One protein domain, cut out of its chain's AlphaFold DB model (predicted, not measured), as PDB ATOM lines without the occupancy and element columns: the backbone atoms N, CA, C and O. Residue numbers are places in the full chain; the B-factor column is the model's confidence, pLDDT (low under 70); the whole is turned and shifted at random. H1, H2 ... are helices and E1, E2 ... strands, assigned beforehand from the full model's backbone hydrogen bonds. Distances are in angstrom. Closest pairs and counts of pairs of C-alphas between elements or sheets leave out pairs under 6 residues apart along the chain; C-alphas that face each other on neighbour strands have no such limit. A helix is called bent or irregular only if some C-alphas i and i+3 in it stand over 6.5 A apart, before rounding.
ATOM      1  N   GLN A 615      -6.833 -32.129  -5.614       62.41
ATOM      2  CA  GLN A 615      -6.051 -32.557  -4.453       62.41
ATOM      3  C   GLN A 615      -6.206 -34.058  -4.202       62.41
ATOM      4  O   GLN A 615      -5.196 -34.748  -4.054       62.41
ATOM      5  N   LEU A 616      -7.431 -34.583  -4.280       62.78
ATOM      6  CA  LEU A 616      -7.697 -36.019  -4.195       62.78
ATOM      7  C   LEU A 616      -6.956 -36.800  -5.295       62.78
ATOM      8  O   LEU A 616      -6.312 -37.808  -5.008       62.78
ATOM      9  N   ASN A 617      -6.967 -36.312  -6.538       67.06
ATOM     10  CA  ASN A 617      -6.274 -36.918  -7.681       67.06
ATOM     11  C   ASN A 617      -4.746 -36.912  -7.515       67.06
ATOM     12  O   ASN A 617      -4.062 -37.864  -7.921       67.06
ATOM     13  N   ARG A 618      -4.193 -35.846  -6.920       69.94
ATOM     14  CA  ARG A 618      -2.765 -35.739  -6.578       69.94
ATOM     15  C   ARG A 618      -2.391 -36.699  -5.454       69.94
ATOM     16  O   ARG A 618      -1.457 -37.475  -5.640       69.94
ATOM     17  N   ALA A 619      -3.133 -36.693  -4.348       65.50
ATOM     18  CA  ALA A 619      -2.913 -37.585  -3.209       65.50
ATOM     19  C   ALA A 619      -3.035 -39.056  -3.628       65.50
ATOM     20  O   ALA A 619      -2.138 -39.856  -3.375       65.50
ATOM     21  N   THR A 620      -4.083 -39.387  -4.386       69.25
ATOM     22  CA  THR A 620      -4.293 -40.732  -4.927       69.25
ATOM     23  C   THR A 620      -3.159 -41.144  -5.854       69.25
ATOM     24  O   THR A 620      -2.618 -42.236  -5.718       69.25
ATOM     25  N   GLY A 621      -2.738 -40.252  -6.757       71.75
ATOM     26  CA  GLY A 621      -1.563 -40.470  -7.601       71.75
ATOM     27  C   GLY A 621      -0.306 -40.793  -6.801       71.75
ATOM     28  O   GLY A 621       0.400 -41.743  -7.122       71.75
ATOM     29  N   LEU A 622      -0.048 -40.014  -5.753       72.69
ATOM     30  CA  LEU A 622       1.127 -40.154  -4.905       72.69
ATOM     31  C   LEU A 622       1.128 -41.482  -4.138       72.69
ATOM     32  O   LEU A 622       2.125 -42.193  -4.151       72.69
ATOM     33  N   VAL A 623       0.009 -41.849  -3.515       70.31
ATOM     34  CA  VAL A 623      -0.124 -43.085  -2.721       70.31
ATOM     35  C   VAL A 623      -0.126 -44.345  -3.592       70.31
ATOM     36  O   VAL A 623       0.216 -45.435  -3.120       70.31
ATOM     37  N   GLN A 624      -0.541 -44.241  -4.856       72.56
ATOM     38  CA  GLN A 624      -0.649 -45.402  -5.742       72.56
ATOM     39  C   GLN A 624       0.562 -45.596  -6.641       72.56
ATOM     40  O   GLN A 624       0.946 -46.738  -6.861       72.56
ATOM     41  N   LEU A 625       1.172 -44.528  -7.149       73.00
ATOM     42  CA  LEU A 625       2.311 -44.628  -8.068       73.00
ATOM     43  C   LEU A 625       3.636 -44.252  -7.402       73.00
ATOM     44  O   LEU A 625       4.689 -44.683  -7.870       73.00
ATOM     45  N   GLY A 626       3.602 -43.477  -6.314       75.31
ATOM     46  CA  GLY A 626       4.797 -43.083  -5.576       75.31
ATOM     47  C   GLY A 626       5.508 -44.298  -4.979       75.31
ATOM     48  O   GLY A 626       4.940 -45.025  -4.166       75.31
ATOM     49  N   GLY A 627       6.743 -44.532  -5.415       71.75
ATOM     50  CA  GLY A 627       7.600 -45.647  -5.022       71.75
ATOM     51  C   GLY A 627       7.077 -47.023  -5.436       71.75
ATOM     52  O   GLY A 627       7.629 -48.020  -4.983       71.75
ATOM     53  N   ASN A 628       6.007 -47.110  -6.239       80.69
ATOM     54  CA  ASN A 628       5.325 -48.377  -6.487       80.69
ATOM     55  C   ASN A 628       6.065 -49.265  -7.485       80.69
ATOM     56  O   ASN A 628       5.916 -49.109  -8.698       80.69
ATOM     57  N   VAL A 629       6.825 -50.215  -6.942       81.00
ATOM     58  CA  VAL A 629       7.626 -51.173  -7.707       81.00
ATOM     59  C   VAL A 629       6.734 -52.143  -8.483       81.00
ATOM     60  O   VAL A 629       6.921 -52.274  -9.687       81.00
ATOM     61  N   LEU A 630       5.722 -52.753  -7.846       80.94
ATOM     62  CA  LEU A 630       4.816 -53.712  -8.503       80.94
ATOM     63  C   LEU A 630       4.058 -53.079  -9.678       80.94
ATOM     64  O   LEU A 630       3.940 -53.653 -10.754       80.94
ATOM     65  N   ALA A 631       3.543 -51.859  -9.498       78.88
ATOM     66  CA  ALA A 631       2.875 -51.148 -10.586       78.88
ATOM     67  C   ALA A 631       3.848 -50.813 -11.726       78.88
ATOM     68  O   ALA A 631       3.477 -50.954 -12.889       78.88
ATOM     69  N   GLY A 632       5.079 -50.413 -11.392       80.38
ATOM     70  CA  GLY A 632       6.123 -50.121 -12.371       80.38
ATOM     71  C   GLY A 632       6.559 -51.348 -13.176       80.38
ATOM     72  O   GLY A 632       6.671 -51.252 -14.395       80.38
ATOM     73  N   ILE A 633       6.755 -52.501 -12.523       82.81
ATOM     74  CA  ILE A 633       7.113 -53.767 -13.187       82.81
ATOM     75  C   ILE A 633       5.992 -54.208 -14.121       82.81
ATOM     76  O   ILE A 633       6.260 -54.459 -15.292       82.81
ATOM     77  N   ALA A 634       4.747 -54.225 -13.648       82.94
ATOM     78  CA  ALA A 634       3.614 -54.595 -14.485       82.94
ATOM     79  C   ALA A 634       3.448 -53.674 -15.700       82.94
ATOM     80  O   ALA A 634       3.181 -54.140 -16.805       82.94
ATOM     81  N   ASN A 635       3.651 -52.364 -15.513       83.06
ATOM     82  CA  ASN A 635       3.617 -51.405 -16.613       83.06
ATOM     83  C   ASN A 635       4.706 -51.708 -17.653       83.06
ATOM     84  O   ASN A 635       4.426 -51.751 -18.849       83.06
ATOM     85  N   ILE A 636       5.936 -51.988 -17.206       86.44
ATOM     86  CA  ILE A 636       7.030 -52.422 -18.085       86.44
ATOM     87  C   ILE A 636       6.679 -53.738 -18.787       86.44
ATOM     88  O   ILE A 636       6.886 -53.840 -19.992       86.44
ATOM     89  N   GLY A 637       6.133 -54.724 -18.074       87.06
ATOM     90  CA  GLY A 637       5.742 -56.018 -18.634       87.06
ATOM     91  C   GLY A 637       4.702 -55.883 -19.747       87.06
ATOM     92  O   GLY A 637       4.913 -56.381 -20.853       87.06
ATOM     93  N   ASN A 638       3.622 -55.141 -19.493       87.31
ATOM     94  CA  ASN A 638       2.594 -54.860 -20.495       87.31
ATOM     95  C   ASN A 638       3.146 -54.012 -21.660       87.31
ATOM     96  O   ASN A 638       2.876 -54.289 -22.830       87.31
ATOM     97  N   GLY A 639       3.980 -53.010 -21.373       89.31
ATOM     98  CA  GLY A 639       4.645 -52.194 -22.389       89.31
ATOM     99  C   GLY A 639       5.559 -53.002 -23.314       89.31
ATOM    100  O   GLY A 639       5.467 -52.881 -24.536       89.31
ATOM    101  N   GLU A 640       6.395 -53.879 -22.757       91.94
ATOM    102  CA  GLU A 640       7.262 -54.765 -23.538       91.94
ATOM    103  C   GLU A 640       6.466 -55.792 -24.336       91.94
ATOM    104  O   GLU A 640       6.792 -56.023 -25.500       91.94
ATOM    105  N   TYR A 641       5.400 -56.363 -23.767       92.31
ATOM    106  CA  TYR A 641       4.476 -57.220 -24.510       92.31
ATOM    107  C   TYR A 641       3.952 -56.505 -25.766       92.31
ATOM    108  O   TYR A 641       4.041 -57.043 -26.876       92.31
ATOM    109  N   ASN A 642       3.474 -55.265 -25.619       93.31
ATOM    110  CA  ASN A 642       2.959 -54.482 -26.739       93.31
ATOM    111  C   ASN A 642       4.045 -54.170 -27.778       93.31
ATOM    112  O   ASN A 642       3.785 -54.303 -28.978       93.31
ATOM    113  N   ASN A 643       5.256 -53.823 -27.332       95.38
ATOM    114  CA  ASN A 643       6.394 -53.547 -28.207       95.38
ATOM    115  C   ASN A 643       6.847 -54.778 -28.996       95.38
ATOM    116  O   ASN A 643       7.103 -54.680 -30.198       95.38
ATOM    117  N   VAL A 644       6.933 -55.936 -28.338       92.38
ATOM    118  CA  VAL A 644       7.322 -57.205 -28.963       92.38
ATOM    119  C   VAL A 644       6.267 -57.636 -29.974       92.38
ATOM    120  O   VAL A 644       6.618 -57.909 -31.124       92.38
ATOM    121  N   MET A 645       4.985 -57.622 -29.597       94.38
ATOM    122  CA  MET A 645       3.886 -57.941 -30.510       94.38
ATOM    123  C   MET A 645       3.902 -57.030 -31.743       94.38
ATOM    124  O   MET A 645       3.742 -57.506 -32.867       94.38
ATOM    125  N   GLU A 646       4.130 -55.728 -31.556       95.44
ATOM    126  CA  GLU A 646       4.223 -54.783 -32.667       95.44
ATOM    127  C   GLU A 646       5.430 -55.078 -33.573       95.44
ATOM    128  O   GLU A 646       5.285 -55.163 -34.794       95.44
ATOM    129  N   SER A 647       6.593 -55.367 -32.976       96.12
ATOM    130  CA  SER A 647       7.814 -55.734 -33.707       96.12
ATOM    131  C   SER A 647       7.667 -57.018 -34.535       96.12
ATOM    132  O   SER A 647       8.278 -57.163 -35.597       96.12
ATOM    133  N   MET A 648       6.855 -57.964 -34.061       93.31
ATOM    134  CA  MET A 648       6.555 -59.215 -34.755       93.31
ATOM    135  C   MET A 648       5.454 -59.039 -35.815       93.31
ATOM    136  O   MET A 648       5.486 -59.708 -36.851       93.31
ATOM    137  N   GLY A 649       4.513 -58.109 -35.603       93.50
ATOM    138  CA  GLY A 649       3.584 -57.647 -36.639       93.50
ATOM    139  C   GLY A 649       4.337 -57.082 -37.849       93.50
ATOM    140  O   GLY A 649       4.039 -57.439 -38.996       93.50
ATOM    141  N   GLY A 650       5.386 -56.299 -37.577       93.44
ATOM    142  CA  GLY A 650       6.359 -55.846 -38.571       93.44
ATOM    143  C   GLY A 650       5.853 -54.722 -39.475       93.44
ATOM    144  O   GLY A 650       6.361 -54.583 -40.589       93.44
ATOM    145  N   GLU A 651       4.838 -53.975 -39.031       92.19
ATOM    146  CA  GLU A 651       4.237 -52.863 -39.778       92.19
ATOM    147  C   GLU A 651       5.055 -51.578 -39.640       92.19
ATOM    148  O   GLU A 651       5.471 -51.010 -40.646       92.19
ATOM    149  N   TYR A 652       5.315 -51.139 -38.404       94.06
ATOM    150  CA  TYR A 652       6.047 -49.893 -38.142       94.06
ATOM    151  C   TYR A 652       7.538 -50.124 -37.885       94.06
ATOM    152  O   TYR A 652       8.368 -49.284 -38.227       94.06
ATOM    153  N   TYR A 653       7.888 -51.262 -37.291       95.94
ATOM    154  CA  TYR A 653       9.261 -51.708 -37.059       95.94
ATOM    155  C   TYR A 653       9.283 -53.229 -36.898       95.94
ATOM    156  O   TYR A 653       8.274 -53.834 -36.538       95.94
ATOM    157  N   LYS A 654      10.423 -53.862 -37.186       96.06
ATOM    158  CA  LYS A 654      10.599 -55.317 -37.053       96.06
ATOM    159  C   LYS A 654      11.350 -55.668 -35.771       96.06
ATOM    160  O   LYS A 654      12.025 -54.826 -35.182       96.06
ATOM    161  N   VAL A 655      11.331 -56.948 -35.392       95.94
ATOM    162  CA  VAL A 655      12.106 -57.496 -34.256       95.94
ATOM    163  C   VAL A 655      13.584 -57.077 -34.301       95.94
ATOM    164  O   VAL A 655      14.153 -56.675 -33.288       95.94
ATOM    165  N   ARG A 656      14.212 -57.118 -35.485       96.81
ATOM    166  CA  ARG A 656      15.613 -56.698 -35.668       96.81
ATOM    167  C   ARG A 656      15.817 -55.218 -35.335       96.81
ATOM    168  O   ARG A 656      16.803 -54.875 -34.688       96.81
ATOM    169  N   ASP A 657      14.899 -54.367 -35.775       97.38
ATOM    170  CA  ASP A 657      14.989 -52.918 -35.594       97.38
ATOM    171  C   ASP A 657      14.798 -52.573 -34.104       97.38
ATOM    172  O   ASP A 657      15.587 -51.822 -33.532       97.38
ATOM    173  N   TYR A 658      13.848 -53.235 -33.427       97.19
ATOM    174  CA  TYR A 658      13.651 -53.108 -31.976       97.19
ATOM    175  C   TYR A 658      14.849 -53.608 -31.155       97.19
ATOM    176  O   TYR A 658      15.233 -52.989 -30.160       97.19
ATOM    177  N   SER A 659      15.483 -54.704 -31.583       96.75
ATOM    178  CA  SER A 659      16.696 -55.233 -30.945       96.75
ATOM    179  C   SER A 659      17.870 -54.255 -31.059       96.75
ATOM    180  O   SER A 659      18.521 -53.943 -30.059       96.75
ATOM    181  N   LYS A 660      18.093 -53.681 -32.250       97.06
ATOM    182  CA  LYS A 660      19.105 -52.637 -32.455       97.06
ATOM    183  C   LYS A 660      18.827 -51.387 -31.622       97.06
ATOM    184  O   LYS A 660      19.729 -50.918 -30.931       97.06
ATOM    185  N   ALA A 661      17.590 -50.892 -31.630       97.44
ATOM    186  CA  ALA A 661      17.173 -49.747 -30.824       97.44
ATOM    187  C   ALA A 661      17.375 -50.000 -29.319       97.44
ATOM    188  O   ALA A 661      17.899 -49.147 -28.603       97.44
ATOM    189  N   SER A 662      17.051 -51.206 -28.844       96.88
ATOM    190  CA  SER A 662      17.305 -51.631 -27.462       96.88
ATOM    191  C   SER A 662      18.800 -51.673 -27.136       96.88
ATOM    192  O   SER A 662      19.217 -51.209 -26.073       96.88
ATOM    193  N   GLY A 663      19.629 -52.172 -28.057       97.38
ATOM    194  CA  GLY A 663      21.086 -52.148 -27.930       97.38
ATOM    195  C   GLY A 663      21.650 -50.725 -27.879       97.38
ATOM    196  O   GLY A 663      22.494 -50.432 -27.032       97.38
ATOM    197  N   PHE A 664      21.156 -49.827 -28.736       96.62
ATOM    198  CA  PHE A 664      21.526 -48.409 -28.752       96.62
ATOM    199  C   PHE A 664      21.145 -47.703 -27.444       96.62
ATOM    200  O   PHE A 664      21.974 -47.008 -26.855       96.62
ATOM    201  N   TYR A 665      19.935 -47.950 -26.938       96.19
ATOM    202  CA  TYR A 665      19.475 -47.446 -25.645       96.19
ATOM    203  C   TYR A 665      20.362 -47.948 -24.495       96.19
ATOM    204  O   TYR A 665      20.850 -47.153 -23.694       96.19
ATOM    205  N   LYS A 666      20.647 -49.259 -24.445       95.94
ATOM    206  CA  LYS A 666      21.483 -49.876 -23.400       95.94
ATOM    207  C   LYS A 666      22.897 -49.294 -23.372       95.94
ATOM    208  O   LYS A 666      23.396 -48.982 -22.293       95.94
ATOM    209  N   LYS A 667      23.525 -49.097 -24.537       96.69
ATOM    210  CA  LYS A 667      24.851 -48.453 -24.654       96.69
ATOM    211  C   LYS A 667      24.860 -47.028 -24.087       96.69
ATOM    212  O   LYS A 667      25.882 -46.581 -23.578       96.69
ATOM    213  N   ASN A 668      23.724 -46.337 -24.145       95.12
ATOM    214  CA  ASN A 668      23.564 -44.961 -23.682       95.12
ATOM    215  C   ASN A 668      22.999 -44.834 -22.260       95.12
ATOM    216  O   ASN A 668      22.891 -43.715 -21.761       95.12
ATOM    217  N   LEU A 669      22.691 -45.940 -21.571       91.75
ATOM    218  CA  LEU A 669      22.010 -45.925 -20.270       91.75
ATOM    219  C   LEU A 669      22.728 -45.057 -19.225       91.75
ATOM    220  O   LEU A 669      22.084 -44.276 -18.528       91.75
ATOM    221  N   GLY A 670      24.060 -45.125 -19.157       89.69
ATOM    222  CA  GLY A 670      24.840 -44.284 -18.243       89.69
ATOM    223  C   GLY A 670      24.702 -42.783 -18.534       89.69
ATOM    224  O   GLY A 670      24.669 -41.979 -17.607       89.69
ATOM    225  N   GLY A 671      24.582 -42.395 -19.807       89.25
ATOM    226  CA  GLY A 671      24.325 -41.010 -20.209       89.25
ATOM    227  C   GLY A 671      22.885 -40.574 -19.934       89.25
ATOM    228  O   GLY A 671      22.674 -39.476 -19.435       89.25
ATOM    229  N   ILE A 672      21.910 -41.459 -20.163       88.62
ATOM    230  CA  ILE A 672      20.497 -41.217 -19.833       88.62
ATOM    231  C   ILE A 672      20.338 -40.946 -18.331       88.62
ATOM    232  O   ILE A 672      19.704 -39.967 -17.948       88.62
ATOM    233  N   LEU A 673      20.971 -41.757 -17.474       84.62
ATOM    234  CA  LEU A 673      20.957 -41.553 -16.020       84.62
ATOM    235  C   LEU A 673      21.642 -40.241 -15.606       84.62
ATOM    236  O   LEU A 673      21.199 -39.583 -14.665       84.62
ATOM    237  N   LYS A 674      22.699 -39.822 -16.317       83.25
ATOM    238  CA  LYS A 674      23.363 -38.531 -16.078       83.25
ATOM    239  C   LYS A 674      22.480 -37.336 -16.440       83.25
ATOM    240  O   LYS A 674      22.612 -36.308 -15.776       83.25
ATOM    241  N   ASP A 675      21.585 -37.459 -17.413       81.62
ATOM    242  CA  ASP A 675      20.665 -36.385 -17.812       81.62
ATOM    243  C   ASP A 675      19.501 -36.178 -16.826       81.62
ATOM    244  O   ASP A 675      18.830 -35.148 -16.862       81.62
ATOM    245  N   ILE A 676      19.263 -37.111 -15.898       77.12
ATOM    246  CA  ILE A 676      18.188 -36.975 -14.906       77.12
ATOM    247  C   ILE A 676      18.438 -35.747 -14.023       77.12
ATOM    248  O   ILE A 676      19.491 -35.603 -13.401       77.12
ATOM    249  N   GLY A 677      17.458 -34.839 -13.981       69.88
ATOM    250  CA  GLY A 677      17.557 -33.565 -13.264       69.88
ATOM    251  C   GLY A 677      18.430 -32.507 -13.953       69.88
ATOM    252  O   GLY A 677      18.648 -31.438 -13.372       69.88
ATOM    253  N   ALA A 678      18.947 -32.761 -15.160       72.50
ATOM    254  CA  ALA A 678      19.570 -31.729 -15.988       72.50
ATOM    255  C   ALA A 678      18.506 -30.758 -16.537       72.50
ATOM    256  O   ALA A 678      17.339 -31.120 -16.674       72.50
ATOM    257  N   ARG A 679      18.900 -29.507 -16.822       68.50
ATOM    258  CA  ARG A 679      18.002 -28.499 -17.423       68.50
ATOM    259  C   ARG A 679      17.751 -28.769 -18.909       68.50
ATOM    260  O   ARG A 679      16.642 -28.564 -19.384       68.50
ATOM    261  N   THR A 680      18.769 -29.263 -19.604       72.50
ATOM    262  CA  THR A 680      18.709 -29.723 -20.993       72.50
ATOM    263  C   THR A 680      19.442 -31.062 -21.100       72.50
ATOM    264  O   THR A 680      20.479 -31.228 -20.446       72.50
ATOM    265  N   PRO A 681      18.932 -32.026 -21.884       80.19
ATOM    266  CA  PRO A 681      19.601 -33.308 -22.072       80.19
ATOM    267  C   PRO A 681      20.888 -33.156 -22.889       80.19
ATOM    268  O   PRO A 681      20.952 -32.336 -23.803       80.19
ATOM    269  N   ASN A 682      21.892 -33.983 -22.594       84.56
ATOM    270  CA  ASN A 682      23.141 -34.056 -23.359       84.56
ATOM    271  C   ASN A 682      23.320 -35.411 -24.058       84.56
ATOM    272  O   ASN A 682      24.090 -35.520 -25.018       84.56
ATOM    273  N   ASN A 683      22.651 -36.467 -23.585       91.06
ATOM    274  CA  ASN A 683      22.741 -37.789 -24.186       91.06
ATOM    275  C   ASN A 683      21.952 -37.859 -25.502       91.06
ATOM    276  O   ASN A 683      20.823 -37.382 -25.593       91.06
ATOM    277  N   ILE A 684      22.523 -38.531 -26.507       93.75
ATOM    278  CA  ILE A 684      21.923 -38.653 -27.841       93.75
ATOM    279  C   ILE A 684      20.517 -39.268 -27.823       93.75
ATOM    280  O   ILE A 684      19.663 -38.829 -28.585       93.75
ATOM    281  N   VAL A 685      20.230 -40.223 -26.933       93.81
ATOM    282  CA  VAL A 685      18.895 -40.834 -26.824       93.81
ATOM    283  C   VAL A 685      17.860 -39.803 -26.380       93.81
ATOM    284  O   VAL A 685      16.777 -39.726 -26.957       93.81
ATOM    285  N   ASN A 686      18.202 -38.977 -25.394       90.94
ATOM    286  CA  ASN A 686      17.304 -37.949 -24.881       90.94
ATOM    287  C   ASN A 686      17.160 -36.787 -25.870       90.94
ATOM    288  O   ASN A 686      16.056 -36.284 -26.058       90.94
ATOM    289  N   LEU A 687      18.240 -36.426 -26.569       90.88
ATOM    290  CA  LEU A 687      18.208 -35.454 -27.663       90.88
ATOM    291  C   LEU A 687      17.302 -35.917 -28.814       90.88
ATOM    292  O   LEU A 687      16.524 -35.122 -29.333       90.88
ATOM    293  N   LEU A 688      17.361 -37.198 -29.189       93.31
ATOM    294  CA  LEU A 688      16.462 -37.792 -30.185       93.31
ATOM    295  C   LEU A 688      15.014 -37.831 -29.688       93.31
ATOM    296  O   LEU A 688      14.102 -37.503 -30.444       93.31
ATOM    297  N   SER A 689      14.802 -38.191 -28.419       91.56
ATOM    298  CA  SER A 689      13.477 -38.183 -27.790       91.56
ATOM    299  C   SER A 689      12.843 -36.790 -27.820       91.56
ATOM    300  O   SER A 689      11.679 -36.652 -28.193       91.56
ATOM    301  N   GLU A 690      13.618 -35.749 -27.514       87.75
ATOM    302  CA  GLU A 690      13.192 -34.348 -27.546       87.75
ATOM    303  C   GLU A 690      12.953 -33.846 -28.985       87.75
ATOM    304  O   GLU A 690      11.922 -33.228 -29.278       87.75
ATOM    305  N   HIS A 691      13.862 -34.174 -29.911       88.94
ATOM    306  CA  HIS A 691      13.760 -33.800 -31.322       88.94
ATOM    307  C   HIS A 691      12.509 -34.409 -31.972       88.94
ATOM    308  O   HIS A 691      11.714 -33.685 -32.578       88.94
ATOM    309  N   TYR A 692      12.264 -35.706 -31.770       91.38
ATOM    310  CA  TYR A 692      11.131 -36.429 -32.354       91.38
ATOM    311  C   TYR A 692       9.882 -36.504 -31.464       91.38
ATOM    312  O   TYR A 692       8.902 -37.125 -31.867       91.38
ATOM    313  N   ASN A 693       9.865 -35.853 -30.298       89.94
ATOM    314  CA  ASN A 693       8.746 -35.890 -29.342       89.94
ATOM    315  C   ASN A 693       8.310 -37.297 -28.919       89.94
ATOM    316  O   ASN A 693       7.111 -37.541 -28.773       89.94
ATOM    317  N   ILE A 694       9.242 -38.235 -28.759       91.56
ATOM    318  CA  ILE A 694       8.886 -39.656 -28.641       91.56
ATOM    319  C   ILE A 694       7.930 -39.896 -27.462       91.56
ATOM    320  O   ILE A 694       6.924 -40.573 -27.618       91.56
ATOM    321  N   LEU A 695       8.184 -39.271 -26.309       85.19
ATOM    322  CA  LEU A 695       7.342 -39.418 -25.112       85.19
ATOM    323  C   LEU A 695       6.050 -38.590 -25.127       85.19
ATOM    324  O   LEU A 695       5.254 -38.691 -24.196       85.19
ATOM    325  N   GLN A 696       5.866 -37.711 -26.119       78.12
ATOM    326  CA  GLN A 696       4.752 -36.757 -26.197       78.12
ATOM    327  C   GLN A 696       4.508 -35.965 -24.894       78.12
ATOM    328  O   GLN A 696       3.385 -35.555 -24.597       78.12
ATOM    329  N   SER A 697       5.548 -35.773 -24.081       64.12
ATOM    330  CA  SER A 697       5.460 -35.263 -22.708       64.12
ATOM    331  C   SER A 697       6.041 -33.862 -22.554       64.12
ATOM    332  O   SER A 697       6.352 -33.443 -21.437       64.12
ATOM    333  N   PHE A 698       6.178 -33.125 -23.663       54.34
ATOM    334  CA  PHE A 698       6.649 -31.747 -23.640       54.34
ATOM    335  C   PHE A 698       5.670 -30.867 -22.849       54.34
ATOM    336  O   PHE A 698       4.674 -30.370 -23.367       54.34
ATOM    337  N   ASN A 699       5.946 -30.707 -21.555       49.69
ATOM    338  CA  ASN A 699       5.224 -29.803 -20.678       49.69
ATOM    339  C   ASN A 699       5.951 -28.462 -20.666       49.69
ATOM    340  O   ASN A 699       7.074 -28.357 -20.179       49.69
ATOM    341  N   GLN A 700       5.261 -27.427 -21.142       42.66
ATOM    342  CA  GLN A 700       5.692 -26.032 -21.022       42.66
ATOM    343  C   GLN A 700       5.737 -25.549 -19.559       42.66
ATOM    344  O   GLN A 700       6.387 -24.550 -19.268       42.66
ATOM    345  N   GLU A 701       5.102 -26.274 -18.619       40.22
ATOM    346  CA  GLU A 701       5.367 -26.149 -17.176       40.22
ATOM    347  C   GLU A 701       6.759 -26.726 -16.868       40.22
ATOM    348  O   GLU A 701       6.916 -27.771 -16.226       40.22
ATOM    349  N   ILE A 702       7.790 -26.052 -17.368       46.72
ATOM    350  CA  ILE A 702       9.181 -26.345 -17.075       46.72
ATOM    351  C   ILE A 702       9.364 -26.055 -15.584       46.72
ATOM    352  O   ILE A 702       9.487 -24.907 -15.172       46.72
ATOM    353  N   LYS A 703       9.359 -27.085 -14.734       49.06
ATOM    354  CA  LYS A 703       9.663 -26.938 -13.301       49.06
ATOM    355  C   LYS A 703      11.175 -26.782 -13.108       49.06
ATOM    356  O   LYS A 703      11.831 -27.651 -12.541       49.06
ATOM    357  N   THR A 704      11.727 -25.690 -13.639       46.56
ATOM    358  CA  THR A 704      13.139 -25.286 -13.521       46.56
ATOM    359  C   THR A 704      13.427 -24.410 -12.313       46.56
ATOM    360  O   THR A 704      14.596 -24.116 -12.086       46.56
ATOM    361  N   THR A 705      12.417 -24.082 -11.501       47.34
ATOM    362  CA  THR A 705      12.551 -23.258 -10.286       47.34
ATOM    363  C   THR A 705      13.576 -23.778  -9.275       47.34
ATOM    364  O   THR A 705      14.006 -23.045  -8.392       47.34
ATOM    365  N   GLU A 706      13.979 -25.049  -9.362       55.03
ATOM    366  CA  GLU A 706      14.909 -25.640  -8.404       55.03
ATOM    367  C   GLU A 706      16.384 -25.474  -8.825       55.03
ATOM    368  O   GLU A 706      16.840 -25.925  -9.884       55.03
ATOM    369  N   ARG A 707      17.144 -24.843  -7.920       55.47
ATOM    370  CA  ARG A 707      18.484 -24.264  -8.140       55.47
ATOM    371  C   ARG A 707      19.560 -25.285  -8.515       55.47
ATOM    372  O   ARG A 707      20.337 -25.062  -9.434       55.47
ATOM    373  N   THR A 708      19.589 -26.438  -7.848       60.22
ATOM    374  CA  THR A 708      20.616 -27.470  -8.068       60.22
ATOM    375  C   THR A 708      20.027 -28.718  -8.704       60.22
ATOM    376  O   THR A 708      18.847 -29.025  -8.531       60.22
ATOM    377  N   LYS A 709      20.871 -29.492  -9.396       62.59
ATOM    378  CA  LYS A 709      20.489 -30.810  -9.926       62.59
ATOM    379  C   LYS A 709      19.889 -31.700  -8.830       62.59
ATOM    380  O   LYS A 709      18.859 -32.324  -9.051       62.59
ATOM    381  N   PHE A 710      20.476 -31.677  -7.631       61.88
ATOM    382  CA  PHE A 710      19.958 -32.401  -6.469       61.88
ATOM    383  C   PHE A 710      18.549 -31.936  -6.068       61.88
ATOM    384  O   PHE A 710      17.655 -32.766  -5.933       61.88
ATOM    385  N   LYS A 711      18.306 -30.622  -5.954       62.06
ATOM    386  CA  LYS A 711      16.970 -30.084  -5.636       62.06
ATOM    387  C   LYS A 711      15.937 -30.416  -6.721       62.06
ATOM    388  O   LYS A 711      14.811 -30.782  -6.396       62.06
ATOM    389  N   ARG A 712      16.334 -30.388  -8.001       65.12
ATOM    390  CA  ARG A 712      15.489 -30.834  -9.127       65.12
ATOM    391  C   ARG A 712      15.137 -32.318  -9.036       65.12
ATOM    392  O   ARG A 712      14.020 -32.691  -9.376       65.12
ATOM    393  N   MET A 713      16.061 -33.148  -8.553       62.53
ATOM    394  CA  MET A 713      15.846 -34.582  -8.355       62.53
ATOM    395  C   MET A 713      15.031 -34.917  -7.101       62.53
ATOM    396  O   MET A 713      14.398 -35.959  -7.099       62.53
ATOM    397  N   PHE A 714      15.021 -34.078  -6.058       59.84
ATOM    398  CA  PHE A 714      14.330 -34.357  -4.785       59.84
ATOM    399  C   PHE A 714      12.847 -33.935  -4.769       59.84
ATOM    400  O   PHE A 714      12.170 -34.014  -3.743       59.84
ATOM    401  N   ASN A 715      12.317 -33.455  -5.896       60.56
ATOM    402  CA  ASN A 715      10.917 -33.057  -5.999       60.56
ATOM    403  C   ASN A 715       9.968 -34.280  -5.924       60.56
ATOM    404  O   ASN A 715      10.383 -35.436  -6.016       60.56
ATOM    405  N   LEU A 716       8.654 -34.038  -5.837       52.12
ATOM    406  CA  LEU A 716       7.637 -35.105  -5.834       52.12
ATOM    407  C   LEU A 716       7.735 -36.064  -7.038       52.12
ATOM    408  O   LEU A 716       7.204 -37.165  -6.951       52.12
ATOM    409  N   SER A 717       8.406 -35.690  -8.137       57.81
ATOM    410  CA  SER A 717       8.610 -36.572  -9.296       57.81
ATOM    411  C   SER A 717       9.609 -37.704  -9.032       57.81
ATOM    412  O   SER A 717       9.493 -38.751  -9.667       57.81
ATOM    413  N   ALA A 718      10.498 -37.562  -8.039       65.62
ATOM    414  CA  ALA A 718      11.404 -38.623  -7.585       65.62
ATOM    415  C   ALA A 718      10.639 -39.871  -7.138       65.62
ATOM    416  O   ALA A 718      11.031 -41.000  -7.422       65.62
ATOM    417  N   LEU A 719       9.490 -39.669  -6.488       70.50
ATOM    418  CA  LEU A 719       8.627 -40.762  -6.055       70.50
ATOM    419  C   LEU A 719       8.037 -41.517  -7.254       70.50
ATOM    420  O   LEU A 719       7.761 -42.701  -7.145       70.50
ATOM    421  N   PHE A 720       7.895 -40.891  -8.421       74.25
ATOM    422  CA  PHE A 720       7.404 -41.547  -9.636       74.25
ATOM    423  C   PHE A 720       8.540 -42.102 -10.513       74.25
ATOM    424  O   PHE A 720       8.279 -42.527 -11.636       74.25
ATOM    425  N   PHE A 721       9.786 -42.126 -10.019       76.62
ATOM    426  CA  PHE A 721      10.974 -42.492 -10.797       76.62
ATOM    427  C   PHE A 721      10.849 -43.836 -11.519       76.62
ATOM    428  O   PHE A 721      11.140 -43.894 -12.705       76.62
ATOM    429  N   ILE A 722      10.376 -44.895 -10.849       78.69
ATOM    430  CA  ILE A 722      10.259 -46.237 -11.453       78.69
ATOM    431  C   ILE A 722       9.296 -46.218 -12.643       78.69
ATOM    432  O   ILE A 722       9.628 -46.723 -13.712       78.69
ATOM    433  N   ASN A 723       8.131 -45.589 -12.475       79.25
ATOM    434  CA  ASN A 723       7.147 -45.455 -13.547       79.25
ATOM    435  C   ASN A 723       7.718 -44.619 -14.702       79.25
ATOM    436  O   ASN A 723       7.713 -45.073 -15.839       79.25
ATOM    437  N   ASN A 724       8.296 -43.451 -14.410       82.19
ATOM    438  CA  ASN A 724       8.873 -42.568 -15.428       82.19
ATOM    439  C   ASN A 724      10.045 -43.223 -16.181       82.19
ATOM    440  O   ASN A 724      10.158 -43.067 -17.392       82.19
ATOM    441  N   ALA A 725      10.912 -43.955 -15.480       83.19
ATOM    442  CA  ALA A 725      12.033 -44.674 -16.076       83.19
ATOM    443  C   ALA A 725      11.556 -45.853 -16.935       83.19
ATOM    444  O   ALA A 725      12.105 -46.077 -18.013       83.19
ATOM    445  N   GLY A 726      10.520 -46.571 -16.489       85.62
ATOM    446  CA  GLY A 726       9.864 -47.620 -17.266       85.62
ATOM    447  C   GLY A 726       9.257 -47.081 -18.561       85.62
ATOM    448  O   GLY A 726       9.558 -47.610 -19.630       85.62
ATOM    449  N   GLU A 727       8.479 -45.997 -18.480       86.62
ATOM    450  CA  GLU A 727       7.895 -45.309 -19.643       86.62
ATOM    451  C   GLU A 727       8.975 -44.827 -20.611       86.62
ATOM    452  O   GLU A 727       8.921 -45.107 -21.809       86.62
ATOM    453  N   HIS A 728      10.014 -44.172 -20.082       90.88
ATOM    454  CA  HIS A 728      11.163 -43.751 -20.872       90.88
ATOM    455  C   HIS A 728      11.794 -44.939 -21.603       90.88
ATOM    456  O   HIS A 728      12.014 -44.888 -22.809       90.88
ATOM    457  N   MET A 729      12.051 -46.038 -20.896       91.38
ATOM    458  CA  MET A 729      12.668 -47.224 -21.472       91.38
ATOM    459  C   MET A 729      11.806 -47.862 -22.569       91.38
ATOM    460  O   MET A 729      12.334 -48.169 -23.637       91.38
ATOM    461  N   MET A 730      10.517 -48.105 -22.326       92.06
ATOM    462  CA  MET A 730       9.664 -48.823 -23.280       92.06
ATOM    463  C   MET A 730       9.325 -47.963 -24.506       92.06
ATOM    464  O   MET A 730       9.483 -48.421 -25.638       92.06
ATOM    465  N   GLN A 731       8.943 -46.698 -24.301       94.19
ATOM    466  CA  GLN A 731       8.483 -45.831 -25.382       94.19
ATOM    467  C   GLN A 731       9.642 -45.303 -26.225       94.19
ATOM    468  O   GLN A 731       9.558 -45.300 -27.454       94.19
ATOM    469  N   VAL A 732      10.761 -44.903 -25.598       95.38
ATOM    470  CA  VAL A 732      11.920 -44.399 -26.352       95.38
ATOM    471  C   VAL A 732      12.523 -45.501 -27.209       95.38
ATOM    472  O   VAL A 732      12.843 -45.248 -28.365       95.38
ATOM    473  N   ARG A 733      12.610 -46.746 -26.721       97.00
ATOM    474  CA  ARG A 733      13.083 -47.869 -27.551       97.00
ATOM    475  C   ARG A 733      12.177 -48.137 -28.748       97.00
ATOM    476  O   ARG A 733      12.697 -48.364 -29.838       97.00
ATOM    477  N   ALA A 734      10.858 -48.076 -28.580       96.94
ATOM    478  CA  ALA A 734       9.920 -48.223 -29.690       96.94
ATOM    479  C   ALA A 734      10.021 -47.057 -30.693       96.94
ATOM    480  O   ALA A 734      10.117 -47.294 -31.895       96.94
ATOM    481  N   GLY A 735      10.115 -45.807 -30.226       97.00
ATOM    482  CA  GLY A 735      10.353 -44.651 -31.097       97.00
ATOM    483  C   GLY A 735      11.681 -44.739 -31.858       97.00
ATOM    484  O   GLY A 735      11.711 -44.543 -33.069       97.00
ATOM    485  N   LEU A 736      12.769 -45.132 -31.187       97.69
ATOM    486  CA  LEU A 736      14.064 -45.395 -31.824       97.69
ATOM    487  C   LEU A 736      13.981 -46.544 -32.843       97.69
ATOM    488  O   LEU A 736      14.628 -46.472 -33.881       97.69
ATOM    489  N   ALA A 737      13.171 -47.576 -32.594       98.06
ATOM    490  CA  ALA A 737      12.949 -48.662 -33.550       98.06
ATOM    491  C   ALA A 737      12.212 -48.186 -34.813       98.06
ATOM    492  O   ALA A 737      12.508 -48.663 -35.906       98.06
ATOM    493  N   ILE A 738      11.299 -47.218 -34.681       96.94
ATOM    494  CA  ILE A 738      10.638 -46.557 -35.818       96.94
ATOM    495  C   ILE A 738      11.642 -45.700 -36.612       96.94
ATOM    496  O   ILE A 738      11.570 -45.640 -37.841       96.94
ATOM    497  N   LEU A 739      12.595 -45.047 -35.943       96.31
ATOM    498  CA  LEU A 739      13.683 -44.330 -36.621       96.31
ATOM    499  C   LEU A 739      14.652 -45.299 -37.316       96.31
ATOM    500  O   LEU A 739      15.083 -45.034 -38.435       96.31
ATOM    501  N   GLU A 740      14.944 -46.445 -36.698       97.12
ATOM    502  CA  GLU A 740      15.769 -47.508 -37.284       97.12
ATOM    503  C   GLU A 740      15.093 -48.164 -38.503       97.12
ATOM    504  O   GLU A 740      15.758 -48.523 -39.477       97.12
ATOM    505  N   SER A 741      13.765 -48.307 -38.484       95.31
ATOM    506  CA  SER A 741      13.007 -48.851 -39.616       95.31
ATOM    507  C   SER A 741      12.867 -47.855 -40.773       95.31
ATOM    508  O   SER A 741      12.694 -48.262 -41.926       95.31
ATOM    509  N   THR A 742      12.972 -46.554 -40.488       93.50
ATOM    510  CA  THR A 742      12.868 -45.484 -41.484       93.50
ATOM    511  C   THR A 742      14.186 -45.342 -42.239       93.50
ATOM    512  O   THR A 742      15.234 -45.126 -41.640       93.50
ATOM    513  N   LYS A 743      14.144 -45.469 -43.568       93.38
ATOM    514  CA  LYS A 743      15.333 -45.408 -44.427       93.38
ATOM    515  C   LYS A 743      15.665 -43.982 -44.843       93.38
ATOM    516  O   LYS A 743      14.773 -43.238 -45.246       93.38
ATOM    517  N   ALA A 744      16.949 -43.648 -44.768       93.00
ATOM    518  CA  ALA A 744      17.519 -42.398 -45.242       93.00
ATOM    519  C   ALA A 744      18.171 -42.608 -46.615       93.00
ATOM    520  O   ALA A 744      18.803 -43.638 -46.860       93.00
ATOM    521  N   PHE A 745      18.031 -41.624 -47.497       92.69
ATOM    522  CA  PHE A 745      18.568 -41.633 -48.854       92.69
ATOM    523  C   PHE A 745      19.321 -40.333 -49.142       92.69
ATOM    524  O   PHE A 745      19.049 -39.311 -48.513       92.69
ATOM    525  N   ASN A 746      20.241 -40.353 -50.103       89.88
ATOM    526  CA  ASN A 746      20.789 -39.124 -50.677       89.88
ATOM    527  C   ASN A 746      19.859 -38.570 -51.777       89.88
ATOM    528  O   ASN A 746      18.826 -39.164 -52.101       89.88
ATOM    529  N   LYS A 747      20.239 -37.437 -52.383       86.31
ATOM    530  CA  LYS A 747      19.487 -36.804 -53.481       86.31
ATOM    531  C   LYS A 747      19.306 -37.717 -54.704       86.31
ATOM    532  O   LYS A 747      18.302 -37.598 -55.401       86.31
ATOM    533  N   ASP A 748      20.246 -38.630 -54.932       85.31
ATOM    534  CA  ASP A 748      20.250 -39.565 -56.063       85.31
ATOM    535  C   ASP A 748      19.452 -40.855 -55.776       85.31
ATOM    536  O   ASP A 748      19.381 -41.748 -56.618       85.31
ATOM    537  N   GLY A 749      18.845 -40.973 -54.587       84.19
ATOM    538  CA  GLY A 749      18.051 -42.135 -54.180       84.19
ATOM    539  C   GLY A 749      18.868 -43.330 -53.669       84.19
ATOM    540  O   GLY A 749      18.308 -44.413 -53.487       84.19
ATOM    541  N   VAL A 750      20.168 -43.157 -53.408       90.06
ATOM    542  CA  VAL A 750      21.039 -44.174 -52.795       90.06
ATOM    543  C   VAL A 750      20.749 -44.263 -51.296       90.06
ATOM    544  O   VAL A 750      20.729 -43.245 -50.607       90.06
ATOM    545  N   GLU A 751      20.525 -45.477 -50.782       91.50
ATOM    546  CA  GLU A 751      20.265 -45.725 -49.355       91.50
ATOM    547  C   GLU A 751      21.519 -45.434 -48.510       91.50
ATOM    548  O   GLU A 751      22.573 -46.030 -48.723       91.50
ATOM    549  N   LEU A 752      21.389 -44.537 -47.528       89.75
ATOM    550  CA  LEU A 752      22.448 -44.131 -46.590       89.75
ATOM    551  C   LEU A 752      22.416 -44.917 -45.267       89.75
ATOM    552  O   LEU A 752      23.305 -44.766 -44.431       89.75
ATOM    553  N   GLY A 753      21.389 -45.744 -45.068       91.56
ATOM    554  CA  GLY A 753      21.137 -46.489 -43.835       91.56
ATOM    555  C   GLY A 753      19.799 -46.123 -43.196       91.56
ATOM    556  O   GLY A 753      18.866 -45.679 -43.875       91.56
ATOM    557  N   SER A 754      19.673 -46.358 -41.888       94.25
ATOM    558  CA  SER A 754      18.496 -45.926 -41.135       94.25
ATOM    559  C   SER A 754      18.583 -44.447 -40.767       94.25
ATOM    560  O   SER A 754      19.672 -43.885 -40.667       94.25
ATOM    561  N   LEU A 755      17.433 -43.820 -40.529       93.00
ATOM    562  CA  LEU A 755      17.358 -42.445 -40.044       93.00
ATOM    563  C   LEU A 755      17.972 -42.319 -38.643       93.00
ATOM    564  O   LEU A 755      18.565 -41.288 -38.336       93.00
ATOM    565  N   LEU A 756      17.883 -43.366 -37.813       93.75
ATOM    566  CA  LEU A 756      18.561 -43.415 -36.515       93.75
ATOM    567  C   LEU A 756      20.084 -43.282 -36.665       93.75
ATOM    568  O   LEU A 756      20.684 -42.448 -35.990       93.75
ATOM    569  N   ASP A 757      20.686 -44.048 -37.579       91.50
ATOM    570  CA  ASP A 757      22.139 -44.073 -37.801       91.50
ATOM    571  C   ASP A 757      22.684 -42.746 -38.356       91.50
ATOM    572  O   ASP A 757      23.872 -42.457 -38.215       91.50
ATOM    573  N   GLN A 758      21.828 -41.918 -38.963       91.69
ATOM    574  CA  GLN A 758      22.235 -40.616 -39.497       91.69
ATOM    575  C   GLN A 758      22.382 -39.521 -38.431       91.69
ATOM    576  O   GLN A 758      22.962 -38.472 -38.711       91.69
ATOM    577  N   HIS A 759      21.857 -39.719 -37.222       90.94
ATOM    578  CA  HIS A 759      21.944 -38.715 -36.166       90.94
ATOM    579  C   HIS A 759      23.191 -38.921 -35.307       90.94
ATOM    580  O   HIS A 759      23.507 -40.032 -34.886       90.94
ATOM    581  N   SER A 760      23.867 -37.826 -34.968       88.31
ATOM    582  CA  SER A 760      24.992 -37.834 -34.028       88.31
ATOM    583  C   SER A 760      24.871 -36.703 -33.010       88.31
ATOM    584  O   SER A 760      24.059 -35.794 -33.172       88.31
ATOM    585  N   SER A 761      25.646 -36.754 -31.926       86.25
ATOM    586  CA  SER A 761      25.732 -35.648 -30.971       86.25
ATOM    587  C   SER A 761      27.127 -35.031 -30.984       86.25
ATOM    588  O   SER A 761      28.139 -35.727 -30.923       86.25
ATOM    589  N   VAL A 762      27.188 -33.700 -31.053       79.19
ATOM    590  CA  VAL A 762      28.430 -32.919 -31.009       79.19
ATOM    591  C   VAL A 762      28.287 -31.881 -29.901       79.19
ATOM    592  O   VAL A 762      27.397 -31.037 -29.953       79.19
ATOM    593  N   LYS A 763      29.137 -31.954 -28.868       73.44
ATOM    594  CA  LYS A 763      29.104 -31.053 -27.692       73.44
ATOM    595  C   LYS A 763      27.709 -30.924 -27.043       73.44
ATOM    596  O   LYS A 763      27.277 -29.827 -26.711       73.44
ATOM    597  N   GLY A 764      26.981 -32.036 -26.907       72.00
ATOM    598  CA  GLY A 764      25.635 -32.043 -26.309       72.00
ATOM    599  C   GLY A 764      24.524 -31.494 -27.214       72.00
ATOM    600  O   GLY A 764      23.381 -31.392 -26.779       72.00
ATOM    601  N   LYS A 765      24.816 -31.174 -28.483       80.69
ATOM    602  CA  LYS A 765      23.818 -30.783 -29.487       80.69
ATOM    603  C   LYS A 765      23.608 -31.912 -30.488       80.69
ATOM    604  O   LYS A 765      24.568 -32.557 -30.909       80.69
ATOM    605  N   LEU A 766      22.351 -32.149 -30.862       85.62
ATOM    606  CA  LEU A 766      22.011 -33.090 -31.926       85.62
ATOM    607  C   LEU A 766      22.464 -32.506 -33.267       85.62
ATOM    608  O   LEU A 766      22.088 -31.388 -33.612       85.62
ATOM    609  N   ASN A 767      23.264 -33.263 -34.003       85.94
ATOM    610  CA  ASN A 767      23.626 -32.967 -35.375       85.94
ATOM    611  C   ASN A 767      22.635 -33.681 -36.300       85.94
ATOM    612  O   ASN A 767      22.576 -34.913 -36.313       85.94
ATOM    613  N   VAL A 768      21.855 -32.895 -37.041       81.75
ATOM    614  CA  VAL A 768      20.881 -33.375 -38.027       81.75
ATOM    615  C   VAL A 768      21.467 -33.107 -39.415       81.75
ATOM    616  O   VAL A 768      21.637 -31.937 -39.769       81.75
ATOM    617  N   PRO A 769      21.826 -34.138 -40.199       78.94
ATOM    618  CA  PRO A 769      22.438 -33.905 -41.502       78.94
ATOM    619  C   PRO A 769      21.458 -33.243 -42.480       78.94
ATOM    620  O   PRO A 769      20.283 -33.602 -42.536       78.94
ATOM    621  N   GLN A 770      21.944 -32.274 -43.263       77.12
ATOM    622  CA  GLN A 770      21.091 -31.430 -44.113       77.12
ATOM    623  C   GLN A 770      20.735 -32.039 -45.480       77.12
ATOM    624  O   GLN A 770      19.792 -31.567 -46.115       77.12
ATOM    625  N   ASP A 771      21.444 -33.085 -45.915       84.38
ATOM    626  CA  ASP A 771      21.300 -33.707 -47.242       84.38
ATOM    627  C   ASP A 771      20.730 -35.132 -47.169       84.38
ATOM    628  O   ASP A 771      21.176 -36.048 -47.861       84.38
ATOM    629  N   ILE A 772      19.725 -35.319 -46.311       91.38
ATOM    630  CA  ILE A 772      18.984 -36.577 -46.185       91.38
ATOM    631  C   ILE A 772      17.612 -36.442 -46.832       91.38
ATOM    632  O   ILE A 772      16.930 -35.427 -46.698       91.38
ATOM    633  N   TYR A 773      17.192 -37.510 -47.499       91.75
ATOM    634  CA  TYR A 773      15.877 -37.686 -48.085       91.75
ATOM    635  C   TYR A 773      15.191 -38.904 -47.466       91.75
ATOM    636  O   TYR A 773      15.835 -39.898 -47.127       91.75
ATOM    637  N   VAL A 774      13.871 -38.837 -47.333       90.56
ATOM    638  CA  VAL A 774      13.013 -39.948 -46.904       90.56
ATOM    639  C   VAL A 774      11.979 -40.231 -47.986       90.56
ATOM    640  O   VAL A 774      11.676 -39.367 -48.807       90.56
ATOM    641  N   LYS A 775      11.449 -41.456 -48.018       87.44
ATOM    642  CA  LYS A 775      10.351 -41.794 -48.929       87.44
ATOM    643  C   LYS A 775       9.026 -41.312 -48.359       87.44
ATOM    644  O   LYS A 775       8.691 -41.651 -47.224       87.44
ATOM    645  N   ASP A 776       8.281 -40.569 -49.163       81.88
ATOM    646  CA  ASP A 776       6.904 -40.195 -48.873       81.88
ATOM    647  C   ASP A 776       5.932 -41.342 -49.232       81.88
ATOM    648  O   ASP A 776       6.315 -42.355 -49.826       81.88
ATOM    649  N   LYS A 777       4.655 -41.202 -48.863       73.94
ATOM    650  CA  LYS A 777       3.590 -42.198 -49.066       73.94
ATOM    651  C   LYS A 777       3.367 -42.555 -50.539       73.94
ATOM    652  O   LYS A 777       3.002 -43.687 -50.843       73.94
ATOM    653  N   ASP A 778       3.586 -41.607 -51.443       74.75
ATOM    654  CA  ASP A 778       3.513 -41.811 -52.894       74.75
ATOM    655  C   ASP A 778       4.789 -42.450 -53.481       74.75
ATOM    656  O   ASP A 778       4.856 -42.722 -54.679       74.75
ATOM    657  N   GLY A 779       5.792 -42.723 -52.639       78.50
ATOM    658  CA  GLY A 779       7.078 -43.297 -53.017       78.50
ATOM    659  C   GLY A 779       8.123 -42.270 -53.459       78.50
ATOM    660  O   GLY A 779       9.249 -42.670 -53.761       78.50
ATOM    661  N   SER A 780       7.789 -40.974 -53.480       84.38
ATOM    662  CA  SER A 780       8.719 -39.907 -53.858       84.38
ATOM    663  C   SER A 780       9.793 -39.671 -52.790       84.38
ATOM    664  O   SER A 780       9.566 -39.865 -51.595       84.38
ATOM    665  N   PHE A 781      10.991 -39.258 -53.215       86.38
ATOM    666  CA  PHE A 781      12.060 -38.857 -52.300       86.38
ATOM    667  C   PHE A 781      11.882 -37.390 -51.921       86.38
ATOM    668  O   PHE A 781      12.065 -36.492 -52.746       86.38
ATOM    669  N   VAL A 782      11.548 -37.144 -50.658       88.44
ATOM    670  CA  VAL A 782      11.365 -35.803 -50.102       88.44
ATOM    671  C   VAL A 782      12.509 -35.475 -49.160       88.44
ATOM    672  O   VAL A 782      12.981 -36.336 -48.416       88.44
ATOM    673  N   LYS A 783      12.982 -34.227 -49.204       90.38
ATOM    674  CA  LYS A 783      14.037 -33.763 -48.299       90.38
ATOM    675  C   LYS A 783      13.553 -33.905 -46.853       90.38
ATOM    676  O   LYS A 783      12.408 -33.568 -46.555       90.38
ATOM    677  N   PHE A 784      14.416 -34.397 -45.973       90.06
ATOM    678  CA  PHE A 784      14.153 -34.444 -44.541       90.06
ATOM    679  C   PHE A 784      14.217 -33.019 -43.974       90.06
ATOM    680  O   PHE A 784      15.286 -32.492 -43.678       90.06
ATOM    681  N   ASP A 785      13.055 -32.377 -43.906       89.38
ATOM    682  CA  ASP A 785      12.840 -31.047 -43.344       89.38
ATOM    683  C   ASP A 785      12.016 -31.126 -42.044       89.38
ATOM    684  O   ASP A 785      11.652 -32.206 -41.568       89.38
ATOM    685  N   GLU A 786      11.683 -29.972 -41.463       88.06
ATOM    686  CA  GLU A 786      10.852 -29.911 -40.256       88.06
ATOM    687  C   GLU A 786       9.454 -30.520 -40.449       88.06
ATOM    688  O   GLU A 786       8.870 -31.035 -39.493       88.06
ATOM    689  N   ASN A 787       8.906 -30.492 -41.669       86.19
ATOM    690  CA  ASN A 787       7.604 -31.089 -41.958       86.19
ATOM    691  C   ASN A 787       7.691 -32.617 -41.932       86.19
ATOM    692  O   ASN A 787       6.825 -33.274 -41.356       86.19
ATOM    693  N   GLN A 788       8.750 -33.197 -42.501       87.88
ATOM    694  CA  GLN A 788       8.988 -34.637 -42.409       87.88
ATOM    695  C   GLN A 788       9.313 -35.067 -40.978       87.88
ATOM    696  O   GLN A 788       8.820 -36.103 -40.527       87.88
ATOM    697  N   GLN A 789      10.067 -34.258 -40.229       90.31
ATOM    698  CA  GLN A 789      10.279 -34.478 -38.798       90.31
ATOM    699  C   GLN A 789       8.942 -34.521 -38.041       90.31
ATOM    700  O   GLN A 789       8.714 -35.465 -37.285       90.31
ATOM    701  N   ASN A 790       8.043 -33.556 -38.278       90.25
ATOM    702  CA  ASN A 790       6.701 -33.515 -37.685       90.25
ATOM    703  C   ASN A 790       5.891 -34.772 -38.004       90.25
ATOM    704  O   ASN A 790       5.356 -35.403 -37.100       90.25
ATOM    705  N   ARG A 791       5.857 -35.190 -39.271       88.25
ATOM    706  CA  ARG A 791       5.128 -36.398 -39.685       88.25
ATOM    707  C   ARG A 791       5.656 -37.656 -39.007       88.25
ATOM    708  O   ARG A 791       4.877 -38.507 -38.584       88.25
ATOM    709  N   ILE A 792       6.976 -37.776 -38.867       91.12
ATOM    710  CA  ILE A 792       7.593 -38.893 -38.145       91.12
ATOM    711  C   ILE A 792       7.252 -38.821 -36.651       91.12
ATOM    712  O   ILE A 792       6.901 -39.849 -36.072       91.12
ATOM    713  N   SER A 793       7.286 -37.633 -36.039       92.44
ATOM    714  CA  SER A 793       6.845 -37.408 -34.655       92.44
ATOM    715  C   SER A 793       5.383 -37.798 -34.429       92.44
ATOM    716  O   SER A 793       5.090 -38.511 -33.469       92.44
ATOM    717  N   ASP A 794       4.479 -37.383 -35.314       90.69
ATOM    718  CA  ASP A 794       3.055 -37.723 -35.258       90.69
ATOM    719  C   ASP A 794       2.835 -39.230 -35.401       90.69
ATOM    720  O   ASP A 794       2.082 -39.820 -34.621       90.69
ATOM    721  N   ARG A 795       3.554 -39.880 -36.331       91.62
ATOM    722  CA  ARG A 795       3.505 -41.337 -36.515       91.62
ATOM    723  C   ARG A 795       3.991 -42.075 -35.271       91.62
ATOM    724  O   ARG A 795       3.314 -42.993 -34.816       91.62
ATOM    725  N   ILE A 796       5.142 -41.684 -34.716       94.19
ATOM    726  CA  ILE A 796       5.676 -42.257 -33.469       94.19
ATOM    727  C   ILE A 796       4.640 -42.102 -32.357       94.19
ATOM    728  O   ILE A 796       4.268 -43.086 -31.724       94.19
ATOM    729  N   GLY A 797       4.119 -40.890 -32.176       92.25
ATOM    730  CA  GLY A 797       3.105 -40.589 -31.179       92.25
ATOM    731  C   GLY A 797       1.848 -41.446 -31.308       92.25
ATOM    732  O   GLY A 797       1.395 -42.033 -30.331       92.25
ATOM    733  N   ALA A 798       1.298 -41.558 -32.517       92.06
ATOM    734  CA  ALA A 798       0.116 -42.368 -32.793       92.06
ATOM    735  C   ALA A 798       0.342 -43.862 -32.529       92.06
ATOM    736  O   ALA A 798      -0.515 -44.520 -31.936       92.06
ATOM    737  N   VAL A 799       1.496 -44.405 -32.933       93.56
ATOM    738  CA  VAL A 799       1.850 -45.800 -32.636       93.56
ATOM    739  C   VAL A 799       1.946 -45.995 -31.125       93.56
ATOM    740  O   VAL A 799       1.279 -46.875 -30.589       93.56
ATOM    741  N   LEU A 800       2.698 -45.149 -30.420       93.69
ATOM    742  CA  LEU A 800       2.897 -45.284 -28.976       93.69
ATOM    743  C   LEU A 800       1.601 -45.128 -28.176       93.69
ATOM    744  O   LEU A 800       1.393 -45.911 -27.254       93.69
ATOM    745  N   ARG A 801       0.686 -44.223 -28.558       91.56
ATOM    746  CA  ARG A 801      -0.650 -44.142 -27.934       91.56
ATOM    747  C   ARG A 801      -1.413 -45.460 -28.053       91.56
ATOM    748  O   ARG A 801      -1.969 -45.925 -27.064       91.56
ATOM    749  N   LYS A 802      -1.372 -46.109 -29.222       89.94
ATOM    750  CA  LYS A 802      -2.014 -47.419 -29.439       89.94
ATOM    751  C   LYS A 802      -1.350 -48.565 -28.672       89.94
ATOM    752  O   LYS A 802      -2.011 -49.570 -28.405       89.94
ATOM    753  N   LEU A 803      -0.053 -48.462 -28.373       91.69
ATOM    754  CA  LEU A 803       0.699 -49.490 -27.643       91.69
ATOM    755  C   LEU A 803       0.593 -49.330 -26.123       91.69
ATOM    756  O   LEU A 803       0.417 -50.323 -25.426       91.69
ATOM    757  N   HIS A 804       0.710 -48.100 -25.623       89.69
ATOM    758  CA  HIS A 804       0.911 -47.807 -24.202       89.69
ATOM    759  C   HIS A 804      -0.236 -47.014 -23.574       89.69
ATOM    760  O   HIS A 804      -0.293 -46.905 -22.358       89.69
ATOM    761  N   GLY A 805      -1.171 -46.489 -24.366       88.38
ATOM    762  CA  GLY A 805      -2.231 -45.604 -23.899       88.38
ATOM    763  C   GLY A 805      -1.922 -44.128 -24.116       88.38
ATOM    764  O   GLY A 805      -0.785 -43.698 -24.320       88.38
ATOM    765  N   ASN A 806      -2.973 -43.321 -24.076       87.12
ATOM    766  CA  ASN A 806      -2.873 -41.887 -24.271       87.12
ATOM    767  C   ASN A 806      -2.586 -41.202 -22.932       87.12
ATOM    768  O   ASN A 806      -3.522 -40.881 -22.224       87.12
ATOM    769  N   TYR A 807      -1.327 -40.921 -22.586       80.38
ATOM    770  CA  TYR A 807      -0.967 -40.201 -21.345       80.38
ATOM    771  C   TYR A 807      -0.551 -38.737 -21.556       80.38
ATOM    772  O   TYR A 807      -0.355 -37.996 -20.591       80.38
ATOM    773  N   SER A 808      -0.457 -38.289 -22.809       82.69
ATOM    774  CA  SER A 808      -0.044 -36.924 -23.140       82.69
ATOM    775  C   SER A 808      -1.132 -35.888 -22.826       82.69
ATOM    776  O   SER A 808      -2.334 -36.170 -22.886       82.69
ATOM    777  N   GLN A 809      -0.697 -34.665 -22.501       77.75
ATOM    778  CA  GLN A 809      -1.573 -33.490 -22.446       77.75
ATOM    779  C   GLN A 809      -1.910 -32.957 -23.847       77.75
ATOM    780  O   GLN A 809      -2.998 -32.419 -24.027       77.75
ATOM    781  N   ALA A 819     -12.706 -33.573 -13.643       68.00
ATOM    782  CA  ALA A 819     -11.905 -33.979 -12.487       68.00
ATOM    783  C   ALA A 819     -12.418 -35.268 -11.804       68.00
ATOM    784  O   ALA A 819     -11.617 -35.989 -11.198       68.00
ATOM    785  N   ARG A 820     -13.718 -35.588 -11.944       68.31
ATOM    786  CA  ARG A 820     -14.350 -36.822 -11.443       68.31
ATOM    787  C   ARG A 820     -13.911 -38.040 -12.258       68.31
ATOM    788  O   ARG A 820     -13.605 -39.089 -11.696       68.31
ATOM    789  N   LEU A 821     -13.852 -37.897 -13.583       75.12
ATOM    790  CA  LEU A 821     -13.497 -38.972 -14.518       75.12
ATOM    791  C   LEU A 821     -11.982 -39.101 -14.722       75.12
ATOM    792  O   LEU A 821     -11.483 -40.205 -14.947       75.12
ATOM    793  N   ALA A 822     -11.244 -37.998 -14.574       76.44
ATOM    794  CA  ALA A 822      -9.791 -37.929 -14.678       76.44
ATOM    795  C   ALA A 822      -9.107 -38.934 -13.737       76.44
ATOM    796  O   ALA A 822      -8.094 -39.537 -14.086       76.44
ATOM    797  N   LEU A 823      -9.690 -39.160 -12.556       70.19
ATOM    798  CA  LEU A 823      -9.204 -40.130 -11.578       70.19
ATOM    799  C   LEU A 823      -9.256 -41.572 -12.093       70.19
ATOM    800  O   LEU A 823      -8.316 -42.339 -11.885       70.19
ATOM    801  N   VAL A 824     -10.357 -41.932 -12.754       72.62
ATOM    802  CA  VAL A 824     -10.583 -43.276 -13.299       72.62
ATOM    803  C   VAL A 824      -9.645 -43.512 -14.476       72.62
ATOM    804  O   VAL A 824      -8.949 -44.527 -14.529       72.62
ATOM    805  N   ILE A 825      -9.592 -42.552 -15.402       76.88
ATOM    806  CA  ILE A 825      -8.854 -42.722 -16.652       76.88
ATOM    807  C   ILE A 825      -7.330 -42.670 -16.460       76.88
ATOM    808  O   ILE A 825      -6.609 -43.395 -17.139       76.88
ATOM    809  N   LYS A 826      -6.831 -41.948 -15.444       75.56
ATOM    810  CA  LYS A 826      -5.397 -41.865 -15.098       75.56
ATOM    811  C   LYS A 826      -4.696 -43.225 -14.960       75.56
ATOM    812  O   LYS A 826      -3.494 -43.308 -15.187       75.56
TER     813      LYS A 826
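AT A GLANCE: This is residues 615 to 809 and 819 to 826 of the 1034 residues of an uncharacterized protein of Bacteroides sp (UniProt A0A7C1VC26). A long helix, H6, runs through the middle of an elongated body, with H2 side by side with it, H3 crossing it, and H4 and H7 packing on it further round. Small strand hairpins E1-E2 and E5-E6 sit together at one end, H1 and H8 are near the other, and the hairpin E3-E4 packs on H4. The printed part has 203 residues with eight named helices and six named strands, in the order H1 to H6, E1 to E6, H7, H8; each hairpin is a two-stranded antiparallel sheet, and the class is mostly helix. It is compact, with a radius of gyration of the C-alphas of 18.1 A, yet only just elongated, spanning 58 by 38 by 31 A.

IN THESE COORDINATES: Find E1 at residues 743 to 745, starting at C-alpha 743 (15.333, -45.408, -44.427), and E2 at 751 to 754. Just before them H6, residues 716 to 741, runs 36.9 A, from C-alpha 716 at (7.637, -35.105, -5.834). It is irregular, C-alphas 719 and 722 being 7.9 A apart, with a kink of 55 degrees near residue 723. H2, 629 to 649, spans 29.9 A; H3, 655 to 675, spans 28.1 A and is irregular, with C-alphas 667 and 670 7.6 A apart and a kink of 58 degrees near residue 668. H7, 786 to 804, spans 26.0 A and H1, 615 to 625, 15.1 A. Shorter are H4 at 684 to 692, H5 at 709 to 713, H8 at 819 to 825, E3 at 760 to 762, E4 at 765 to 767, E5 at 773 to 775 and E6 at 781 to 783.

HOW THE PARTS SIT: In the hairpin E1 and E2, look for N 744 and O 753, 2.9 A apart; in E5 and E6, N 774 and O 782, 2.9 A; in E3 and E4, N 762 and O 765, 2.9 A. The closest C-alphas of E1 and E5, Phe 745 and Tyr 773, are 4.8 A apart. H6 is the hub, touching five helices. H2, H3 and H6 form an up and down bundle, each running against the one before: H2 touches H6 at a shallow tilt of 8 degrees, the same way, closest at C-alphas 632 and 723, 4.9 A. H3 touches H6 with residues 657 to 665 alone, at a steep tilt of 39 degrees, opposite ways, closest at C-alphas 658 and 737, 4.8 A. H7 touches H6 at a steep tilt of 62 degrees, closest at C-alphas 796 and 735, 5.8 A. The closest C-alphas of H4 and E4, Leu 687 and Leu 766, are 6.2 A apart. H1 only just touches H8, with 3 pairs of C-alphas within 8 A, closest at 617 and 823, 5.8 A. H5 and H6 meet only through their link. Each O i to N i+4 pair is within hydrogen-bond range in H1, H2, H4, H5 and H7, against 15 of 17 in H3, 19 of 22 in H6 and 1 of 3 in H8, which has 1 of 4 O i to N i+3 pairs within range.

THE WHOLE: The two C-alphas farthest apart, Leu 616 and Asp 748, are 59.0 A apart. Residues 810 to 818 are cut out, and C-alphas 809 and 819 are 14.4 A apart across the cut. The link from H4 to H5, 16 residues, is long. Mean pLDDT of the printed part is 83.1; 32 residues are under 70, among them 697 to 718.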